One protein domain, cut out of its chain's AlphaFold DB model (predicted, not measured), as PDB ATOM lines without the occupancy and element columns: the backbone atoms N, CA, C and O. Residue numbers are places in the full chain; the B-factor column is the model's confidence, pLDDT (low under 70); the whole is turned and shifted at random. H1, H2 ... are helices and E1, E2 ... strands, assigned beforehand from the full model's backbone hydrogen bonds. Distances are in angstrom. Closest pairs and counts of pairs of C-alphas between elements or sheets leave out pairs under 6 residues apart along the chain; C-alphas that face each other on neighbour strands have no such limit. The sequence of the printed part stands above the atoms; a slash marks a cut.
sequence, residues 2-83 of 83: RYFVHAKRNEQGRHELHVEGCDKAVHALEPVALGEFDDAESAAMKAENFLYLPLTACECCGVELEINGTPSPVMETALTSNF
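What this domain is: This is residues 2 to 83 of the 83 residues of an uncharacterized protein of Atlantibacter subterranea (UniProt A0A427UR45). With little regular structure, this model is a small, twisted four-stranded sheet with H1 packed over one face in two layers, and a long tail whose residues 75 to 83 stick out. The printed part has 82 residues, 29 in named elements: E1, E2, E3, H1, E4, class mixed. The mixed sheet has order E3, E1, E2, E4. The whole is loose, radius of gyration of the C-alphas 14.9 A, spanning 59 by 28 by 21 A.

Where its parts are: E1, residues 2 to 6, begins at C-alpha 2 (26.467, -37.751, 22.454). E2 is residues 15 to 19, E3 31 to 36 with 14.5 A, H1 40 to 49 with 14.2 A. E4, residues 55 to 57, ends at C-alpha 57 (37.331, -30.177, 26.561).

How they stand to each other: E1 and E2 form an antiparallel hairpin, N 4 and O 18 at 2.9 A. E3 is antiparallel to E1, N 3 and O 35 at 2.8 A. E4 is parallel to E2, N 17 and O 56 at 2.8 A. H1 is on the sheet; its closest C-alphas to E1 are Ala 43 and Tyr 3, 6.5 A. In H1 every O i to N i+4 pair is within hydrogen-bond range. E3, H1, E4 make a split strand-helix-strand unit, E1 and E2 between its strands, with a right-handed crossover.

The domain as a whole: The farthest C-alphas, Asp 23 and Phe 83, are 59.5 A apart. The printed part has no cut; the link E2 to E3 is long. Residues 27 to 28 and 62 to 83 have pLDDT under 70.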
ATOM      1  N   ARG A   2      27.219 -39.010  22.374       89.06
ATOM      2  CA  ARG A   2      26.467 -37.751  22.454       89.06
ATOM      3  C   ARG A   2      27.263 -36.691  23.210       89.06
ATOM      4  O   ARG A   2      27.672 -36.942  24.338       89.06
ATOM      5  N   TYR A   3      27.456 -35.522  22.605       91.19
ATOM      6  CA  TYR A   3      28.210 -34.408  23.179       91.19
ATOM      7  C   TYR A   3      27.312 -33.222  23.535       91.19
ATOM      8  O   TYR A   3      26.306 -32.938  22.871       91.19
ATOM      9  N   PHE A   4      27.725 -32.488  24.562       92.19
ATOM     10  CA  PHE A   4      27.146 -31.214  24.962       92.19
ATOM     11  C   PHE A   4      28.235 -30.216  25.345       92.19
ATOM     12  O   PHE A   4      29.350 -30.591  25.704       92.19
ATOM     13  N   VAL A   5      27.895 -28.934  25.276       91.69
ATOM     14  CA  VAL A   5      28.751 -27.827  25.709       91.69
ATOM     15  C   VAL A   5      28.059 -27.037  26.804       91.69
ATOM     16  O   VAL A   5      26.844 -26.855  26.776       91.69
ATOM     17  N   HIS A   6      28.815 -26.544  27.771       91.69
ATOM     18  CA  HIS A   6      28.302 -25.580  28.734       91.69
ATOM     19  C   HIS A   6      28.108 -24.202  28.084       91.69
ATOM     20  O   HIS A   6      29.064 -23.578  27.611       91.69
ATOM     21  N   ALA A   7      26.867 -23.699  28.080       87.19
ATOM     22  CA  ALA A   7      26.569 -22.355  27.588       87.19
ATOM     23  C   ALA A   7      27.203 -21.274  28.471       87.19
ATOM     24  O   ALA A   7      27.579 -20.212  27.973       87.19
ATOM     25  N   LYS A   8      27.373 -21.548  29.770       88.19
ATOM     26  CA  LYS A   8      28.149 -20.691  30.669       88.19
ATOM     27  C   LYS A   8      29.621 -21.074  30.650       88.19
ATOM     28  O   LYS A   8      29.987 -22.244  30.589       88.19
ATOM     29  N   ARG A   9      30.464 -20.051  30.751       87.00
ATOM     30  CA  ARG A   9      31.908 -20.215  30.900       87.00
ATOM     31  C   ARG A   9      32.245 -20.694  32.313       87.00
ATOM     32  O   ARG A   9      31.591 -20.288  33.272       87.00
ATOM     33  N   ASN A  10      33.270 -21.532  32.425       84.75
ATOM     34  CA  ASN A  10      33.842 -21.957  33.698       84.75
ATOM     35  C   ASN A  10      34.660 -20.824  34.359       84.75
ATOM     36  O   ASN A  10      34.781 -19.722  33.819       84.75
ATOM     37  N   GLU A  11      35.265 -21.098  35.518       85.38
ATOM     38  CA  GLU A  11      36.089 -20.129  36.263       85.38
ATOM     39  C   GLU A  11      37.311 -19.622  35.473       85.38
ATOM     40  O   GLU A  11      37.835 -18.548  35.754       85.38
ATOM     41  N   GLN A  12      37.738 -20.358  34.442       82.88
ATOM     42  CA  GLN A  12      38.819 -19.975  33.531       82.88
ATOM     43  C   GLN A  12      38.324 -19.179  32.311       82.88
ATOM     44  O   GLN A  12      39.110 -18.885  31.409       82.88
ATOM     45  N   GLY A  13      37.030 -18.851  32.245       86.31
ATOM     46  CA  GLY A  13      36.437 -18.101  31.143       86.31
ATOM     47  C   GLY A  13      36.221 -18.911  29.862       86.31
ATOM     48  O   GLY A  13      36.083 -18.301  28.802       86.31
ATOM     49  N   ARG A  14      36.176 -20.250  29.932       87.81
ATOM     50  CA  ARG A  14      36.023 -21.142  28.766       87.81
ATOM     51  C   ARG A  14      34.702 -21.900  28.794       87.81
ATOM     52  O   ARG A  14      34.234 -22.292  29.861       87.81
ATOM     53  N   HIS A  15      34.116 -22.117  27.625       89.50
ATOM     54  CA  HIS A  15      33.048 -23.091  27.427       89.50
ATOM     55  C   HIS A  15      33.646 -24.492  27.505       89.50
ATOM     56  O   HIS A  15      34.734 -24.718  26.982       89.50
ATOM     57  N   GLU A  16      32.961 -25.418  28.163       88.75
ATOM     58  CA  GLU A  16      33.492 -26.761  28.388       88.75
ATOM     59  C   GLU A  16      32.667 -27.805  27.636       88.75
ATOM     60  O   GLU A  16      31.438 -27.824  27.741       88.75
ATOM     61  N   LEU A  17      33.352 -28.652  26.871       90.19
ATOM     62  CA  LEU A  17      32.787 -29.760  26.111       90.19
ATOM     63  C   LEU A  17      32.802 -31.046  26.948       90.19
ATOM     64  O   LEU A  17      33.819 -31.400  27.548       90.19
ATOM     65  N   HIS A  18      31.686 -31.770  26.928       90.56
ATOM     66  CA  HIS A  18      31.481 -33.007  27.677       90.56
ATOM     67  C   HIS A  18      30.719 -34.045  26.845       90.56
ATOM     68  O   HIS A  18      29.961 -33.707  25.933       90.56
ATOM     69  N   VAL A  19      30.896 -35.317  27.200       89.88
ATOM     70  CA  VAL A  19      30.092 -36.442  26.695       89.88
ATOM     71  C   VAL A  19      28.934 -36.704  27.659       89.88
ATOM     72  O   VAL A  19      29.086 -36.556  28.870       89.88
ATOM     73  N   GLU A  20      27.766 -37.089  27.147       86.31
ATOM     74  CA  GLU A  20      26.616 -37.506  27.961       86.31
ATOM     75  C   GLU A  20      27.027 -38.584  28.980       86.31
ATOM     76  O   GLU A  20      27.597 -39.610  28.615       86.31
ATOM     77  N   GLY A  21      26.766 -38.330  30.268       82.12
ATOM     78  CA  GLY A  21      27.195 -39.202  31.369       82.12
ATOM     79  C   GLY A  21      28.579 -38.895  31.959       82.12
ATOM     80  O   GLY A  21      29.045 -39.654  32.798       82.12
ATOM     81  N   CYS A  22      29.242 -37.802  31.558       84.81
ATOM     82  CA  CYS A  22      30.478 -37.333  32.196       84.81
ATOM     83  C   CYS A  22      30.193 -36.917  33.656       84.81
ATOM     84  O   CYS A  22      29.528 -35.909  33.890       84.81
ATOM     85  N   ASP A  23      30.724 -37.642  34.645       82.44
ATOM     86  CA  ASP A  23      30.489 -37.361  36.080       82.44
ATOM     87  C   ASP A  23      31.033 -35.994  36.539       82.44
ATOM     88  O   ASP A  23      30.625 -35.458  37.569       82.44
ATOM     89  N   LYS A  24      31.962 -35.414  35.770       78.44
ATOM     90  CA  LYS A  24      32.518 -34.073  36.008       78.44
ATOM     91  C   LYS A  24      31.675 -32.947  35.397       78.44
ATOM     92  O   LYS A  24      32.022 -31.778  35.561       78.44
ATOM     93  N   ALA A  25      30.594 -33.264  34.689       75.50
ATOM     94  CA  ALA A  25      29.754 -32.257  34.065       75.50
ATOM     95  C   ALA A  25      28.986 -31.446  35.112       75.50
ATOM     96  O   ALA A  25      28.077 -31.928  35.790       75.50
ATOM     97  N   VAL A  26      29.332 -30.166  35.227       73.62
ATOM     98  CA  VAL A  26      28.633 -29.241  36.115       73.62
ATOM     99  C   VAL A  26      27.326 -28.793  35.457       73.62
ATOM    100  O   VAL A  26      27.276 -27.795  34.744       73.62
ATOM    101  N   HIS A  27      26.229 -29.495  35.754       65.25
ATOM    102  CA  HIS A  27      24.896 -29.210  35.197       65.25
ATOM    103  C   HIS A  27      24.398 -27.765  35.406       65.25
ATOM    104  O   HIS A  27      23.555 -27.287  34.648       65.25
ATOM    105  N   ALA A  28      24.927 -27.045  36.400       69.19
ATOM    106  CA  ALA A  28      24.606 -25.637  36.644       69.19
ATOM    107  C   ALA A  28      25.106 -24.678  35.540       69.19
ATOM    108  O   ALA A  28      24.678 -23.521  35.494       69.19
ATOM    109  N   LEU A  29      25.987 -25.139  34.644       74.50
ATOM    110  CA  LEU A  29      26.548 -24.342  33.549       74.50
ATOM    111  C   LEU A  29      25.713 -24.376  32.256       74.50
ATOM    112  O   LEU A  29      26.199 -23.962  31.204       74.50
ATOM    113  N   GLU A  30      24.450 -24.807  32.354       83.50
ATOM    114  CA  GLU A  30      23.462 -24.806  31.264       83.50
ATOM    115  C   GLU A  30      23.953 -25.602  30.039       83.50
ATOM    116  O   GLU A  30      24.415 -25.022  29.053       83.50
ATOM    117  N   PRO A  31      23.892 -26.946  30.095       86.56
ATOM    118  CA  PRO A  31      24.358 -27.789  29.004       86.56
ATOM    119  C   PRO A  31      23.480 -27.628  27.759       86.56
ATOM    120  O   PRO A  31      22.254 -27.721  27.816       86.56
ATOM    121  N   VAL A  32      24.130 -27.448  26.613       91.38
ATOM    122  CA  VAL A  32      23.520 -27.369  25.287       91.38
ATOM    123  C   VAL A  32      23.965 -28.579  24.483       91.38
ATOM    124  O   VAL A  32      25.157 -28.800  24.272       91.38
ATOM    125  N   ALA A  33      22.998 -29.378  24.035       92.75
ATOM    126  CA  ALA A  33      23.272 -30.556  23.225       92.75
ATOM    127  C   ALA A  33      23.829 -30.152  21.852       92.75
ATOM    128  O   ALA A  33      23.210 -29.373  21.127       92.75
ATOM    129  N   LEU A  34      24.973 -30.725  21.482       91.50
ATOM    130  CA  LEU A  34      25.588 -30.524  20.168       91.50
ATOM    131  C   LEU A  34      25.153 -31.600  19.170       91.50
ATOM    132  O   LEU A  34      25.055 -31.323  17.974       91.50
ATOM    133  N   GLY A  35      24.880 -32.810  19.668       92.62
ATOM    134  CA  GLY A  35      24.494 -33.969  18.863       92.62
ATOM    135  C   GLY A  35      25.362 -35.193  19.138       92.62
ATOM    136  O   GLY A  35      26.056 -35.258  20.153       92.62
ATOM    137  N   GLU A  36      25.290 -36.172  18.242       93.62
ATOM    138  CA  GLU A  36      26.147 -37.356  18.260       93.62
ATOM    139  C   GLU A  36      27.346 -37.165  17.329       93.62
ATOM    140  O   GLU A  36      27.180 -36.737  16.189       93.62
ATOM    141  N   PHE A  37      28.538 -37.494  17.824       90.25
ATOM    142  CA  PHE A  37      29.803 -37.414  17.095       90.25
ATOM    143  C   PHE A  37      30.686 -38.619  17.418       90.25
ATOM    144  O   PHE A  37      30.575 -39.199  18.506       90.25
ATOM    145  N   ASP A  38      31.561 -38.986  16.488       87.25
ATOM    146  CA  ASP A  38      32.515 -40.086  16.672       87.25
ATOM    147  C   ASP A  38      33.711 -39.671  17.542       87.25
ATOM    148  O   ASP A  38      34.255 -40.494  18.278       87.25
ATOM    149  N   ASP A  39      34.055 -38.382  17.527       85.69
ATOM    150  CA  ASP A  39      35.175 -37.799  18.258       85.69
ATOM    151  C   ASP A  39      34.848 -36.400  18.822       85.69
ATOM    152  O   ASP A  39      33.873 -35.740  18.442       85.69
ATOM    153  N   ALA A  40      35.674 -35.957  19.774       85.56
ATOM    154  CA  ALA A  40      35.503 -34.677  20.457       85.56
ATOM    155  C   ALA A  40      35.852 -33.470  19.569       85.56
ATOM    156  O   ALA A  40      35.325 -32.386  19.804       85.56
ATOM    157  N   GLU A  41      36.705 -33.640  18.555       86.81
ATOM    158  CA  GLU A  41      37.105 -32.573  17.629       86.81
ATOM    159  C   GLU A  41      35.923 -32.150  16.748       86.81
ATOM    160  O   GLU A  41      35.587 -30.969  16.661       86.81
ATOM    161  N   SER A  42      35.194 -33.120  16.202       89.44
ATOM    162  CA  SER A  42      33.967 -32.911  15.431       89.44
ATOM    163  C   SER A  42      32.887 -32.209  16.263       89.44
ATOM    164  O   SER A  42      32.206 -31.294  15.786       89.44
ATOM    165  N   ALA A  43      32.750 -32.594  17.535       90.75
ATOM    166  CA  ALA A  43      31.856 -31.919  18.470       90.75
ATOM    167  C   ALA A  43      32.334 -30.490  18.795       90.75
ATOM    168  O   ALA A  43      31.519 -29.567  18.846       90.75
ATOM    169  N   ALA A  44      33.643 -30.276  18.953       89.12
ATOM    170  CA  ALA A  44      34.225 -28.957  19.175       89.12
ATOM    171  C   ALA A  44      33.954 -28.017  17.994       89.12
ATOM    172  O   ALA A  44      33.403 -26.937  18.200       89.12
ATOM    173  N   MET A  45      34.188 -28.459  16.753       89.75
ATOM    174  CA  MET A  45      33.843 -27.693  15.547       89.75
ATOM    175  C   MET A  45      32.356 -27.310  15.515       89.75
ATOM    176  O   MET A  45      31.987 -26.217  15.079       89.75
ATOM    177  N   LYS A  46      31.460 -28.186  15.990       91.69
ATOM    178  CA  LYS A  46      30.034 -27.855  16.107       91.69
ATOM    179  C   LYS A  46      29.780 -26.753  17.139       91.69
ATOM    180  O   LYS A  46      28.987 -25.855  16.864       91.69
ATOM    181  N   ALA A  47      30.436 -26.811  18.295       90.69
ATOM    182  CA  ALA A  47      30.332 -25.783  19.327       90.69
ATOM    183  C   ALA A  47      30.884 -24.426  18.853       90.69
ATOM    184  O   ALA A  47      30.273 -23.391  19.118       90.69
ATOM    185  N   GLU A  48      31.972 -24.422  18.080       89.62
ATOM    186  CA  GLU A  48      32.520 -23.210  17.459       89.62
ATOM    187  C   GLU A  48      31.558 -22.584  16.445       89.62
ATOM    188  O   GLU A  48      31.353 -21.372  16.456       89.62
ATOM    189  N   ASN A  49      30.892 -23.404  15.623       89.94
ATOM    190  CA  ASN A  49      29.841 -22.936  14.711       89.94
ATOM    191  C   ASN A  49      28.647 -22.299  15.449       89.94
ATOM    192  O   ASN A  49      27.904 -21.512  14.865       89.94
ATOM    193  N   PHE A  50      28.461 -22.628  16.729       89.06
ATOM    194  CA  PHE A  50      27.489 -21.993  17.619       89.06
ATOM    195  C   PHE A  50      28.075 -20.841  18.449       89.06
ATOM    196  O   PHE A  50      27.393 -20.313  19.325       89.06
ATOM    197  N   LEU A  51      29.303 -20.410  18.143       89.56
ATOM    198  CA  LEU A  51      30.017 -19.299  18.775       89.56
ATOM    199  C   LEU A  51      30.354 -19.517  20.260       89.56
ATOM    200  O   LEU A  51      30.571 -18.553  20.997       89.56
ATOM    201  N   TYR A  52      30.466 -20.770  20.707       89.25
ATOM    202  CA  TYR A  52      30.923 -21.096  22.060       89.25
ATOM    203  C   TYR A  52      32.449 -21.027  22.167       89.25
ATOM    204  O   TYR A  52      33.117 -22.040  22.325       89.25
ATOM    205  N   LEU A  53      33.006 -19.815  22.087       86.38
ATOM    206  CA  LEU A  53      34.441 -19.536  22.195       86.38
ATOM    207  C   LEU A  53      34.745 -18.637  23.416       86.38
ATOM    208  O   LEU A  53      33.952 -17.742  23.730       86.38
ATOM    209  N   PRO A  54      35.891 -18.812  24.104       87.06
ATOM    210  CA  PRO A  54      36.882 -19.878  23.918       87.06
ATOM    211  C   PRO A  54      36.366 -21.223  24.457       87.06
ATOM    212  O   PRO A  54      35.667 -21.245  25.469       87.06
ATOM    213  N   LEU A  55      36.711 -22.327  23.793       85.81
ATOM    214  CA  LEU A  55      36.244 -23.679  24.114       85.81
ATOM    215  C   LEU A  55      37.386 -24.526  24.693       85.81
ATOM    216  O   LEU A  55      38.549 -24.356  24.337       85.81
ATOM    217  N   THR A  56      37.059 -25.439  25.596       86.06
ATOM    218  CA  THR A  56      37.977 -26.445  26.132       86.06
ATOM    219  C   THR A  56      37.230 -27.760  26.317       86.06
ATOM    220  O   THR A  56      36.018 -27.758  26.529       86.06
ATOM    221  N   ALA A  57      37.922 -28.891  26.224       82.94
ATOM    222  CA  ALA A  57      37.331 -30.177  26.561       82.94
ATOM    223  C   ALA A  57      37.565 -30.497  28.031       82.94
ATOM    224  O   ALA A  57      38.633 -30.213  28.574       82.94
ATOM    225  N   CYS A  58      36.575 -31.117  28.666       83.06
ATOM    226  CA  CYS A  58      36.792 -31.707  29.972       83.06
ATOM    227  C   CYS A  58      37.868 -32.796  29.866       83.06
ATOM    228  O   CYS A  58      37.799 -33.653  28.984       83.06
ATOM    229  N   GLU A  59      38.811 -32.808  30.809       77.44
ATOM    230  CA  GLU A  59      39.950 -33.741  30.860       77.44
ATOM    231  C   GLU A  59      39.547 -35.222  30.772       77.44
ATOM    232  O   GLU A  59      40.333 -36.068  30.358       77.44
ATOM    233  N   CYS A  60      38.326 -35.557  31.194       78.31
ATOM    234  CA  CYS A  60      37.808 -36.924  31.167       78.31
ATOM    235  C   CYS A  60      37.046 -37.265  29.880       78.31
ATOM    236  O   CYS A  60      36.793 -38.438  29.623       78.31
ATOM    237  N   CYS A  61      36.638 -36.255  29.112       76.81
ATOM    238  CA  CYS A  61      35.659 -36.378  28.033       76.81
ATOM    239  C   CYS A  61      36.234 -35.967  26.657       76.81
ATOM    240  O   CYS A  61      35.575 -36.151  25.633       76.81
ATOM    241  N   GLY A  62      37.498 -35.525  26.615       61.94
ATOM    242  CA  GLY A  62      38.300 -35.386  25.400       61.94
ATOM    243  C   GLY A  62      39.798 -35.303  25.710       61.94
ATOM    244  O   GLY A  62      40.202 -34.670  26.683       61.94
ATOM    245  N   VAL A  63      40.613 -35.958  24.876       57.09
ATOM    246  CA  VAL A  63      42.074 -35.766  24.801       57.09
ATOM    247  C   VAL A  63      42.354 -34.289  24.518       57.09
ATOM    248  O   VAL A  63      41.577 -33.692  23.779       57.09
ATOM    249  N   GLU A  64      43.415 -33.730  25.120       51.44
ATOM    250  CA  GLU A  64      43.874 -32.331  25.027       51.44
ATOM    251  C   GLU A  64      43.514 -31.655  23.696       51.44
ATOM    252  O   GLU A  64      44.272 -31.642  22.730       51.44
ATOM    253  N   LEU A  65      42.316 -31.075  23.658       56.50
ATOM    254  CA  LEU A  65      41.875 -30.198  22.593       56.50
ATOM    255  C   LEU A  65      42.570 -28.861  22.864       56.50
ATOM    256  O   LEU A  65      42.017 -27.985  23.531       56.50
ATOM    257  N   GLU A  66      43.815 -28.719  22.401       46.22
ATOM    258  CA  GLU A  66      44.489 -27.423  22.287       46.22
ATOM    259  C   GLU A  66      43.833 -26.619  21.159       46.22
ATOM    260  O   GLU A  66      44.415 -26.338  20.113       46.22
ATOM    261  N   ILE A  67      42.582 -26.226  21.382       52.06
ATOM    262  CA  ILE A  67      41.875 -25.241  20.566       52.06
ATOM    263  C   ILE A  67      42.428 -23.879  20.969       52.06
ATOM    264  O   ILE A  67      41.817 -23.078  21.677       52.06
ATOM    265  N   ASN A  68      43.673 -23.641  20.556       44.25
ATOM    266  CA  ASN A  68      44.199 -22.300  20.432       44.25
ATOM    267  C   ASN A  68      43.258 -21.597  19.466       44.25
ATOM    268  O   ASN A  68      43.205 -21.949  18.291       44.25
ATOM    269  N   GLY A  69      42.475 -20.652  19.983       44.97
ATOM    270  CA  GLY A  69      41.586 -19.819  19.192       44.97
ATOM    271  C   GLY A  69      42.376 -18.967  18.204       44.97
ATOM    272  O   GLY A  69      42.504 -17.762  18.382       44.97
ATOM    273  N   THR A  70      42.902 -19.569  17.146       42.22
ATOM    274  CA  THR A  70      42.963 -18.893  15.865       42.22
ATOM    275  C   THR A  70      41.553 -18.986  15.308       42.22
ATOM    276  O   THR A  70      41.090 -20.104  15.076       42.22
ATOM    277  N   PRO A  71      40.833 -17.865  15.140       41.72
ATOM    278  CA  PRO A  71      39.556 -17.901  14.451       41.72
ATOM    279  C   PRO A  71      39.784 -18.594  13.107       41.72
ATOM    280  O   PRO A  71      40.561 -18.104  12.285       41.72
ATOM    281  N   SER A  72      39.153 -19.754  12.899       39.09
ATOM    282  CA  SER A  72      39.049 -20.315  11.557       39.09
ATOM    283  C   SER A  72      38.479 -19.212  10.657       39.09
ATOM    284  O   SER A  72      37.477 -18.593  11.036       39.09
ATOM    285  N   PRO A  73      39.105 -18.905   9.507       41.41
ATOM    286  CA  PRO A  73      38.652 -17.860   8.602       41.41
ATOM    287  C   PRO A  73      37.400 -18.354   7.879       41.41
ATOM    288  O   PRO A  73      37.437 -18.747   6.716       41.41
ATOM    289  N   VAL A  74      36.267 -18.384   8.575       45.09
ATOM    290  CA  VAL A  74      34.988 -18.600   7.917       45.09
ATOM    291  C   VAL A  74      34.538 -17.245   7.381       45.09
ATOM    292  O   VAL A  74      34.155 -16.354   8.134       45.09
ATOM    293  N   MET A  75      34.569 -17.151   6.050       51.16
ATOM    294  CA  MET A  75      33.932 -16.139   5.202       51.16
ATOM    295  C   MET A  75      34.714 -14.837   4.951       51.16
ATOM    296  O   MET A  75      34.221 -13.745   5.219       51.16
ATOM    297  N   GLU A  76      35.828 -14.914   4.214       41.72
ATOM    298  CA  GLU A  76      35.970 -13.960   3.102       41.72
ATOM    299  C   GLU A  76      34.961 -14.373   2.024       41.72
ATOM    300  O   GLU A  76      35.254 -15.101   1.078       41.72
ATOM    301  N   THR A  77      33.712 -13.939   2.196       47.03
ATOM    302  CA  THR A  77      32.838 -13.705   1.050       47.03
ATOM    303  C   THR A  77      33.636 -12.862   0.068       47.03
ATOM    304  O   THR A  77      33.942 -11.706   0.360       47.03
ATOM    305  N   ALA A  78      33.972 -13.446  -1.079       49.91
ATOM    306  CA  ALA A  78      34.421 -12.729  -2.257       49.91
ATOM    307  C   ALA A  78      33.314 -11.749  -2.685       49.91
ATOM    308  O   ALA A  78      32.513 -12.018  -3.573       49.91
ATOM    309  N   LEU A  79      33.251 -10.604  -2.014       56.06
ATOM    310  CA  LEU A  79      32.601  -9.391  -2.482       56.06
ATOM    311  C   LEU A  79      33.655  -8.586  -3.236       56.06
ATOM    312  O   LEU A  79      34.023  -7.482  -2.853       56.06
ATOM    313  N   THR A  80      34.118  -9.123  -4.361       49.81
ATOM    314  CA  THR A  80      34.547  -8.257  -5.460       49.81
ATOM    315  C   THR A  80      33.298  -7.869  -6.241       49.81
ATOM    316  O   THR A  80      33.070  -8.311  -7.363       49.81
ATOM    317  N   SER A  81      32.450  -7.054  -5.618       53.75
ATOM    318  CA  SER A  81      31.721  -6.046  -6.373       53.75
ATOM    319  C   SER A  81      32.693  -4.892  -6.553       53.75
ATOM    320  O   SER A  81      33.052  -4.261  -5.568       53.75
ATOM    321  N   ASN A  82      33.144  -4.643  -7.778       52.16
ATOM    322  CA  ASN A  82      33.518  -3.305  -8.214       52.16
ATOM    323  C   ASN A  82      33.512  -3.252  -9.745       52.16
ATOM    324  O   ASN A  82      34.364  -3.868 -10.376       52.16
ATOM    325  N   PHE A  83      32.508  -2.517 -10.238       54.88
ATOM    326  CA  PHE A  83      32.485  -1.621 -11.402       54.88
ATOM    327  C   PHE A  83      32.951  -2.128 -12.770       54.88
ATOM    328  O   PHE A  83      34.161  -2.367 -12.962       54.88
TER     329      PHE A  83